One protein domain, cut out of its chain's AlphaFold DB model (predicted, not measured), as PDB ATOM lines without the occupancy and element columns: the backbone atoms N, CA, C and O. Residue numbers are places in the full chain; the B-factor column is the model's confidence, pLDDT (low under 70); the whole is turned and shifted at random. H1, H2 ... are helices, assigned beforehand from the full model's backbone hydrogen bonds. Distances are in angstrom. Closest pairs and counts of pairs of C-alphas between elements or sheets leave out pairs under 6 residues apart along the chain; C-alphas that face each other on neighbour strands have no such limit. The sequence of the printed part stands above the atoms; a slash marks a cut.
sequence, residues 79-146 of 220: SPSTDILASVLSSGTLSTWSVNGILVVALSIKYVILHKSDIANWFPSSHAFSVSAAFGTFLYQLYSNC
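What this domain is: This is residues 79 to 146 of the 220 residues of an uncharacterized protein of Cucumis melo var. makuwa (UniProt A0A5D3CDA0). What is the shape? Three short helices set at large angles, H3 between H1 and H2, H1 packed on H3 and H2 crosswise to it; the two links are tied by a short antiparallel pairing, residues 102 to 103 with 130 to 131. What is printed? 68 residues hold H1, H2, H3 in that order and no named strand: all helix, with under half, 33, in named elements. How large? Compact, with a radius of gyration of the C-alphas of 10.9 A and spans of 29 by 27 by 19 A.

How they stand to each other: How does H1, residues 82 to 89, meet H3, residues 133 to 143? They touch, the same way at a steep tilt of 44 degrees; the closest C-alphas, of Thr 82 and Ala 133, are 6.7 A apart. And H2, residues 109 to 122? With residues 111 to 115 alone it only just touches H3, with 3 pairs of C-alphas within 8 A, about perpendicular at 74 degrees; the closest C-alphas, of Tyr 111 and Leu 139, are 6.9 A apart. H1 and H2 are close but not clearly touching, the closest C-alphas, of Leu 89 and Tyr 111, being 6.4 A apart. Are the backbones helical? In H1, H2 and H3 every O i to N i+4 pair is within hydrogen-bond range.

Where its parts are: Where does H1 begin? C-alpha 82 is at (-124.549, 15.417, -44.168); H1 is 10.3 A long. Where do the others end? H2, 19.3 A, ends at (-131.898, 10.678, -23.138), and H3, 15.5 A, at (-118.206, 7.796, -31.077).

The domain as a whole: Is there a cut or a long link? The printed part has no cut, and the link H1 to H2, 19 residues, is long. Where is confidence low? pLDDT is under 70 at residues 79, 114, 117 to 128 and 142 to 146.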
ATOM      1  N   SER A  79    -118.036  19.549 -37.887       60.78
ATOM      2  CA  SER A  79    -119.250  18.844 -38.273       60.78
ATOM      3  C   SER A  79    -119.043  18.378 -39.712       60.78
ATOM      4  O   SER A  79    -118.885  19.233 -40.591       60.78
ATOM      5  N   PRO A  80    -119.005  17.062 -39.977       70.88
ATOM      6  CA  PRO A  80    -118.895  16.584 -41.342       70.88
ATOM      7  C   PRO A  80    -120.134  17.027 -42.126       70.88
ATOM      8  O   PRO A  80    -121.194  17.269 -41.541       70.88
ATOM      9  N   SER A  81    -120.022  17.110 -43.452       85.00
ATOM     10  CA  SER A  81    -121.211  17.302 -44.283       85.00
ATOM     11  C   SER A  81    -122.209  16.164 -44.046       85.00
ATOM     12  O   SER A  81    -121.843  15.060 -43.629       85.00
ATOM     13  N   THR A  82    -123.486  16.417 -44.326       85.81
ATOM     14  CA  THR A  82    -124.549  15.417 -44.168       85.81
ATOM     15  C   THR A  82    -124.271  14.145 -44.968       85.81
ATOM     16  O   THR A  82    -124.577  13.055 -44.501       85.81
ATOM     17  N   ASP A  83    -123.617  14.253 -46.120       87.25
ATOM     18  CA  ASP A  83    -123.264  13.101 -46.956       87.25
ATOM     19  C   ASP A  83    -122.148  12.252 -46.329       87.25
ATOM     20  O   ASP A  83    -122.237  11.023 -46.290       87.25
ATOM     21  N   ILE A  84    -121.137  12.899 -45.735       87.88
ATOM     22  CA  ILE A  84    -120.093  12.202 -44.972       87.88
ATOM     23  C   ILE A  84    -120.705  11.538 -43.735       87.88
ATOM     24  O   ILE A  84    -120.415  10.377 -43.457       87.88
ATOM     25  N   LEU A  85    -121.591  12.235 -43.018       87.06
ATOM     26  CA  LEU A  85    -122.314  11.671 -41.875       87.06
ATOM     27  C   LEU A  85    -123.154  10.454 -42.278       87.06
ATOM     28  O   LEU A  85    -123.132   9.450 -41.570       87.06
ATOM     29  N   ALA A  86    -123.858  10.510 -43.411       89.00
ATOM     30  CA  ALA A  86    -124.657   9.393 -43.906       89.00
ATOM     31  C   ALA A  86    -123.790   8.162 -44.183       89.00
ATOM     32  O   ALA A  86    -124.114   7.062 -43.726       89.00
ATOM     33  N   SER A  87    -122.651   8.366 -44.843       90.06
ATOM     34  CA  SER A  87    -121.680   7.309 -45.118       90.06
ATOM     35  C   SER A  87    -121.097   6.730 -43.835       90.06
ATOM     36  O   SER A  87    -121.138   5.520 -43.628       90.06
ATOM     37  N   VAL A  88    -120.650   7.564 -42.896       88.75
ATOM     38  CA  VAL A  88    -120.059   7.074 -41.645       88.75
ATOM     39  C   VAL A  88    -121.078   6.311 -40.793       88.75
ATOM     40  O   VAL A  88    -120.789   5.205 -40.328       88.75
ATOM     41  N   LEU A  89    -122.282   6.858 -40.608       87.25
ATOM     42  CA  LEU A  89    -123.314   6.233 -39.777       87.25
ATOM     43  C   LEU A  89    -123.788   4.898 -40.358       87.25
ATOM     44  O   LEU A  89    -124.014   3.951 -39.602       87.25
ATOM     45  N   SER A  90    -123.886   4.803 -41.686       89.94
ATOM     46  CA  SER A  90    -124.295   3.591 -42.404       89.94
ATOM     47  C   SER A  90    -123.147   2.633 -42.738       89.94
ATOM     48  O   SER A  90    -123.373   1.609 -43.372       89.94
ATOM     49  N   SER A  91    -121.911   2.927 -42.319       88.62
ATOM     50  CA  SER A  91    -120.719   2.153 -42.702       88.62
ATOM     51  C   SER A  91    -120.513   2.052 -44.228       88.62
ATOM     52  O   SER A  91    -120.101   1.012 -44.740       88.62
ATOM     53  N   GLY A  92    -120.791   3.137 -44.950       86.94
ATOM     54  CA  GLY A  92    -120.582   3.292 -46.389       86.94
ATOM     55  C   GLY A  92    -121.762   2.863 -47.260       86.94
ATOM     56  O   GLY A  92    -121.671   2.956 -48.479       86.94
ATOM     57  N   THR A  93    -122.866   2.392 -46.670       87.62
ATOM     58  CA  THR A  93    -124.043   1.933 -47.431       87.62
ATOM     59  C   THR A  93    -124.850   3.086 -48.034       87.62
ATOM     60  O   THR A  93    -125.408   2.946 -49.119       87.62
ATOM     61  N   LEU A  94    -124.912   4.231 -47.354       88.56
ATOM     62  CA  LEU A  94    -125.576   5.444 -47.827       88.56
ATOM     63  C   LEU A  94    -124.533   6.504 -48.172       88.56
ATOM     64  O   LEU A  94    -123.704   6.846 -47.339       88.56
ATOM     65  N   SER A  95    -124.603   7.068 -49.374       86.31
ATOM     66  CA  SER A  95    -123.725   8.167 -49.796       86.31
ATOM     67  C   SER A  95    -124.351   9.550 -49.616       86.31
ATOM     68  O   SER A  95    -123.649  10.546 -49.747       86.31
ATOM     69  N   THR A  96    -125.657   9.626 -49.347       87.19
ATOM     70  CA  THR A  96    -126.403  10.884 -49.223       87.19
ATOM     71  C   THR A  96    -127.375  10.845 -48.050       87.19
ATOM     72  O   THR A  96    -127.918   9.794 -47.692       87.19
ATOM     73  N   TRP A  97    -127.601  12.005 -47.434       88.38
ATOM     74  CA  TRP A  97    -128.575  12.132 -46.351       88.38
ATOM     75  C   TRP A  97    -129.993  12.316 -46.901       88.38
ATOM     76  O   TRP A  97    -130.257  13.233 -47.674       88.38
ATOM     77  N   SER A  98    -130.933  11.466 -46.481       80.44
ATOM     78  CA  SER A  98    -132.332  11.576 -46.915       80.44
ATOM     79  C   SER A  98    -133.046  12.750 -46.231       80.44
ATOM     80  O   SER A  98    -132.824  13.018 -45.049       80.44
ATOM     81  N   VAL A  99    -133.969  13.409 -46.940       79.25
ATOM     82  CA  VAL A  99    -134.762  14.543 -46.414       79.25
ATOM     83  C   VAL A  99    -135.535  14.165 -45.140       79.25
ATOM     84  O   VAL A  99    -135.675  14.983 -44.234       79.25
ATOM     85  N   ASN A 100    -135.958  12.903 -45.025       82.81
ATOM     86  CA  ASN A 100    -136.714  12.385 -43.879       82.81
ATOM     87  C   ASN A 100    -135.818  11.774 -42.780       82.81
ATOM     88  O   ASN A 100    -136.314  11.154 -41.835       82.81
ATOM     89  N   GLY A 101    -134.496  11.930 -42.898       83.56
ATOM     90  CA  GLY A 101    -133.519  11.299 -42.017       83.56
ATOM     91  C   GLY A 101    -133.103   9.897 -42.468       83.56
ATOM     92  O   GLY A 101    -133.594   9.357 -43.459       83.56
ATOM     93  N   ILE A 102    -132.163   9.299 -41.743       86.81
ATOM     94  CA  ILE A 102    -131.654   7.952 -42.027       86.81
ATOM     95  C   ILE A 102    -132.442   6.941 -41.207       86.81
ATOM     96  O   ILE A 102    -132.526   7.076 -39.991       86.81
ATOM     97  N   LEU A 103    -133.007   5.916 -41.844       87.31
ATOM     98  CA  LEU A 103    -133.699   4.855 -41.112       87.31
ATOM     99  C   LEU A 103    -132.731   4.119 -40.182       87.31
ATOM    100  O   LEU A 103    -131.607   3.811 -40.567       87.31
ATOM    101  N   VAL A 104    -133.190   3.762 -38.982       82.69
ATOM    102  CA  VAL A 104    -132.365   3.064 -37.977       82.69
ATOM    103  C   VAL A 104    -131.804   1.741 -38.511       82.69
ATOM    104  O   VAL A 104    -130.690   1.364 -38.166       82.69
ATOM    105  N   VAL A 105    -132.540   1.062 -39.396       84.81
ATOM    106  CA  VAL A 105    -132.087  -0.174 -40.060       84.81
ATOM    107  C   VAL A 105    -130.872   0.037 -40.970       84.81
ATOM    108  O   VAL A 105    -130.116  -0.898 -41.203       84.81
ATOM    109  N   ALA A 106    -130.671   1.258 -41.468       87.31
ATOM    110  CA  ALA A 106    -129.546   1.614 -42.322       87.31
ATOM    111  C   ALA A 106    -128.315   2.074 -41.522       87.31
ATOM    112  O   ALA A 106    -127.281   2.373 -42.116       87.31
ATOM    113  N   LEU A 107    -128.404   2.152 -40.190       86.38
ATOM    114  CA  LEU A 107    -127.256   2.439 -39.336       86.38
ATOM    115  C   LEU A 107    -126.384   1.192 -39.181       86.38
ATOM    116  O   LEU A 107    -126.869   0.068 -39.067       86.38
ATOM    117  N   SER A 108    -125.077   1.400 -39.071       86.50
ATOM    118  CA  SER A 108    -124.164   0.332 -38.682       86.50
ATOM    119  C   SER A 108    -124.411  -0.108 -37.237       86.50
ATOM    120  O   SER A 108    -124.875   0.665 -36.398       86.50
ATOM    121  N   ILE A 109    -124.025  -1.347 -36.919       77.19
ATOM    122  CA  ILE A 109    -124.223  -1.962 -35.593       77.19
ATOM    123  C   ILE A 109    -123.718  -1.052 -34.459       77.19
ATOM    124  O   ILE A 109    -124.372  -0.929 -33.425       77.19
ATOM    125  N   LYS A 110    -122.592  -0.358 -34.680       78.56
ATOM    126  CA  LYS A 110    -122.006   0.595 -33.724       78.56
ATOM    127  C   LYS A 110    -122.994   1.700 -33.347       78.56
ATOM    128  O   LYS A 110    -123.231   1.942 -32.166       78.56
ATOM    129  N   TYR A 111    -123.599   2.333 -34.347       78.88
ATOM    130  CA  TYR A 111    -124.530   3.438 -34.140       78.88
ATOM    131  C   TYR A 111    -125.937   2.968 -33.779       78.88
ATOM    132  O   TYR A 111    -126.634   3.706 -33.100       78.88
ATOM    133  N   VAL A 112    -126.343   1.740 -34.124       77.75
ATOM    134  CA  VAL A 112    -127.599   1.144 -33.626       77.75
ATOM    135  C   VAL A 112    -127.557   0.953 -32.108       77.75
ATOM    136  O   VAL A 112    -128.541   1.239 -31.427       77.75
ATOM    137  N   ILE A 113    -126.431   0.479 -31.564       74.00
ATOM    138  CA  ILE A 113    -126.265   0.280 -30.115       74.00
ATOM    139  C   ILE A 113    -126.273   1.627 -29.382       74.00
ATOM    140  O   ILE A 113    -126.972   1.760 -28.375       74.00
ATOM    141  N   LEU A 114    -125.558   2.628 -29.913       69.88
ATOM    142  CA  LEU A 114    -125.586   3.996 -29.383       69.88
ATOM    143  C   LEU A 114    -126.995   4.580 -29.465       69.88
ATOM    144  O   LEU A 114    -127.569   4.906 -28.443       69.88
ATOM    145  N   HIS A 115    -127.624   4.572 -30.637       73.25
ATOM    146  CA  HIS A 115    -128.993   5.046 -30.835       73.25
ATOM    147  C   HIS A 115    -129.995   4.428 -29.846       73.25
ATOM    148  O   HIS A 115    -130.815   5.138 -29.268       73.25
ATOM    149  N   LYS A 116    -129.935   3.107 -29.620       70.94
ATOM    150  CA  LYS A 116    -130.800   2.424 -28.642       70.94
ATOM    151  C   LYS A 116    -130.515   2.853 -27.203       70.94
ATOM    152  O   LYS A 116    -131.459   3.034 -26.440       70.94
ATOM    153  N   SER A 117    -129.244   3.016 -26.845       61.91
ATOM    154  CA  SER A 117    -128.835   3.476 -25.512       61.91
ATOM    155  C   SER A 117    -129.254   4.929 -25.282       61.91
ATOM    156  O   SER A 117    -129.787   5.269 -24.231       61.91
ATOM    157  N   ASP A 118    -129.090   5.765 -26.298       60.50
ATOM    158  CA  ASP A 118    -129.358   7.193 -26.258       60.50
ATOM    159  C   ASP A 118    -130.857   7.481 -26.216       60.50
ATOM    160  O   ASP A 118    -131.300   8.323 -25.441       60.50
ATOM    161  N   ILE A 119    -131.674   6.755 -26.984       63.34
ATOM    162  CA  ILE A 119    -133.134   6.860 -26.872       63.34
ATOM    163  C   ILE A 119    -133.601   6.382 -25.499       63.34
ATOM    164  O   ILE A 119    -134.400   7.064 -24.869       63.34
ATOM    165  N   ALA A 120    -133.083   5.259 -24.994       55.00
ATOM    166  CA  ALA A 120    -133.481   4.756 -23.680       55.00
ATOM    167  C   ALA A 120    -133.104   5.719 -22.535       55.00
ATOM    168  O   ALA A 120    -133.884   5.883 -21.597       55.00
ATOM    169  N   ASN A 121    -131.943   6.377 -22.626       51.41
ATOM    170  CA  ASN A 121    -131.392   7.200 -21.547       51.41
ATOM    171  C   ASN A 121    -131.728   8.695 -21.663       51.41
ATOM    172  O   ASN A 121    -131.945   9.358 -20.649       51.41
ATOM    173  N   TRP A 122    -131.758   9.241 -22.879       52.91
ATOM    174  CA  TRP A 122    -131.898  10.678 -23.138       52.91
ATOM    175  C   TRP A 122    -133.232  11.053 -23.792       52.91
ATOM    176  O   TRP A 122    -133.711  12.164 -23.568       52.91
ATOM    177  N   PHE A 123    -133.880  10.138 -24.528       55.66
ATOM    178  CA  PHE A 123    -135.132  10.413 -25.253       55.66
ATOM    179  C   PHE A 123    -136.184   9.285 -25.157       55.66
ATOM    180  O   PHE A 123    -136.660   8.810 -26.190       55.66
ATOM    181  N   PRO A 124    -136.620   8.866 -23.952       46.84
ATOM    182  CA  PRO A 124    -137.455   7.670 -23.778       46.84
ATOM    183  C   PRO A 124    -138.844   7.751 -24.437       46.84
ATOM    184  O   PRO A 124    -139.495   6.727 -24.618       46.84
ATOM    185  N   SER A 125    -139.304   8.951 -24.812       45.97
ATOM    186  CA  SER A 125    -140.562   9.172 -25.542       45.97
ATOM    187  C   SER A 125    -140.392   9.325 -27.059       45.97
ATOM    188  O   SER A 125    -141.388   9.457 -27.767       45.97
ATOM    189  N   SER A 126    -139.160   9.351 -27.577       56.06
ATOM    190  CA  SER A 126    -138.906   9.449 -29.016       56.06
ATOM    191  C   SER A 126    -138.928   8.058 -29.639       56.06
ATOM    192  O   SER A 126    -137.917   7.362 -29.690       56.06
ATOM    193  N   HIS A 127    -140.079   7.660 -30.175       55.72
ATOM    194  CA  HIS A 127    -140.168   6.527 -31.098       55.72
ATOM    195  C   HIS A 127    -139.773   6.985 -32.504       55.72
ATOM    196  O   HIS A 127    -140.605   7.127 -33.397       55.72
ATOM    197  N   ALA A 128    -138.488   7.286 -32.682       61.25
ATOM    198  CA  ALA A 128    -137.956   7.698 -33.969       61.25
ATOM    199  C   ALA A 128    -137.384   6.475 -34.698       61.25
ATOM    200  O   ALA A 128    -136.362   5.913 -34.312       61.25
ATOM    201  N   PHE A 129    -138.065   6.052 -35.765       76.12
ATOM    202  CA  PHE A 129    -137.547   5.044 -36.701       76.12
ATOM    203  C   PHE A 129    -136.494   5.623 -37.659       76.12
ATOM    204  O   PHE A 129    -135.881   4.875 -38.426       76.12
ATOM    205  N   SER A 130    -136.269   6.940 -37.605       81.50
ATOM    206  CA  SER A 130    -135.252   7.650 -38.369       81.50
ATOM    207  C   SER A 130    -134.407   8.573 -37.490       81.50
ATOM    208  O   SER A 130    -134.861   9.144 -36.500       81.50
ATOM    209  N   VAL A 131    -133.151   8.725 -37.883       82.12
ATOM    210  CA  VAL A 131    -132.172   9.636 -37.303       82.12
ATOM    211  C   VAL A 131    -132.200  10.932 -38.102       82.12
ATOM    212  O   VAL A 131    -132.021  10.912 -39.320       82.12
ATOM    213  N   SER A 132    -132.424  12.062 -37.432       84.12
ATOM    214  CA  SER A 132    -132.305  13.398 -38.032       84.12
ATOM    215  C   SER A 132    -130.837  13.802 -38.186       84.12
ATOM    216  O   SER A 132    -129.976  13.274 -37.486       84.12
ATOM    217  N   ALA A 133    -130.523  14.755 -39.069       79.94
ATOM    218  CA  ALA A 133    -129.137  15.202 -39.283       79.94
ATOM    219  C   ALA A 133    -128.479  15.723 -37.992       79.94
ATOM    220  O   ALA A 133    -127.312  15.435 -37.715       79.94
ATOM    221  N   ALA A 134    -129.255  16.419 -37.156       76.06
ATOM    222  CA  ALA A 134    -128.804  16.891 -35.851       76.06
ATOM    223  C   ALA A 134    -128.469  15.722 -34.910       76.06
ATOM    224  O   ALA A 134    -127.406  15.709 -34.290       76.06
ATOM    225  N   PHE A 135    -129.336  14.705 -34.843       75.19
ATOM    226  CA  PHE A 135    -129.093  13.536 -33.998       75.19
ATOM    227  C   PHE A 135    -127.958  12.652 -34.536       75.19
ATOM    228  O   PHE A 135    -127.147  12.146 -33.768       75.19
ATOM    229  N   GLY A 136    -127.820  12.533 -35.857       78.81
ATOM    230  CA  GLY A 136    -126.702  11.836 -36.493       78.81
ATOM    231  C   GLY A 136    -125.354  12.485 -36.199       78.81
ATOM    232  O   GLY A 136    -124.390  11.792 -35.883       78.81
ATOM    233  N   THR A 137    -125.301  13.818 -36.230       77.50
ATOM    234  CA  THR A 137    -124.111  14.585 -35.830       77.50
ATOM    235  C   THR A 137    -123.740  14.312 -34.374       77.50
ATOM    236  O   THR A 137    -122.572  14.075 -34.071       77.50
ATOM    237  N   PHE A 138    -124.733  14.283 -33.483       71.94
ATOM    238  CA  PHE A 138    -124.537  13.952 -32.072       71.94
ATOM    239  C   PHE A 138    -123.952  12.539 -31.887       71.94
ATOM    240  O   PHE A 138    -122.922  12.380 -31.233       71.94
ATOM    241  N   LEU A 139    -124.534  11.524 -32.538       75.19
ATOM    242  CA  LEU A 139    -124.039  10.141 -32.489       75.19
ATOM    243  C   LEU A 139    -122.604  10.007 -33.023       75.19
ATOM    244  O   LEU A 139    -121.781   9.292 -32.445       75.19
ATOM    245  N   TYR A 140    -122.284  10.702 -34.119       77.25
ATOM    246  CA  TYR A 140    -120.938  10.723 -34.691       77.25
ATOM    247  C   TYR A 140    -119.910  11.299 -33.710       77.25
ATOM    248  O   TYR A 140    -118.834  10.720 -33.541       77.25
ATOM    249  N   GLN A 141    -120.249  12.396 -33.029       70.75
ATOM    250  CA  GLN A 141    -119.373  13.044 -32.051       70.75
ATOM    251  C   GLN A 141    -119.146  12.178 -30.808       70.75
ATOM    252  O   GLN A 141    -118.007  12.073 -30.356       70.75
ATOM    253  N   LEU A 142    -120.190  11.500 -30.310       64.75
ATOM    254  CA  LEU A 142    -120.067  10.559 -29.192       64.75
ATOM    255  C   LEU A 142    -119.062   9.440 -29.482       64.75
ATOM    256  O   LEU A 142    -118.284   9.057 -28.611       64.75
ATOM    257  N   TYR A 143    -119.078   8.908 -30.705       67.38
ATOM    258  CA  TYR A 143    -118.206   7.796 -31.077       67.38
ATOM    259  C   TYR A 143    -116.780   8.235 -31.452       67.38
ATOM    260  O   TYR A 143    -115.832   7.485 -31.222       67.38
ATOM    261  N   SER A 144    -116.607   9.431 -32.024       63.69
ATOM    262  CA  SER A 144    -115.336   9.892 -32.615       63.69
ATOM    263  C   SER A 144    -114.327  10.468 -31.608       63.69
ATOM    264  O   SER A 144    -113.385  11.139 -32.010       63.69
ATOM    265  N   ASN A 145    -114.472  10.176 -30.311       51.50
ATOM    266  CA  ASN A 145    -113.539  10.575 -29.248       51.50
ATOM    267  C   ASN A 145    -113.366  12.091 -29.012       51.50
ATOM    268  O   ASN A 145    -112.399  12.463 -28.346       51.50
ATOM    269  N   CYS A 146    -114.289  12.976 -29.417       48.06
ATOM    270  CA  CYS A 146    -114.354  14.261 -28.705       48.06
ATOM    271  C   CYS A 146    -114.924  13.963 -27.312       48.06
ATOM    272  O   CYS A 146    -116.138  13.930 -27.111       48.06
TER     273      CYS A 146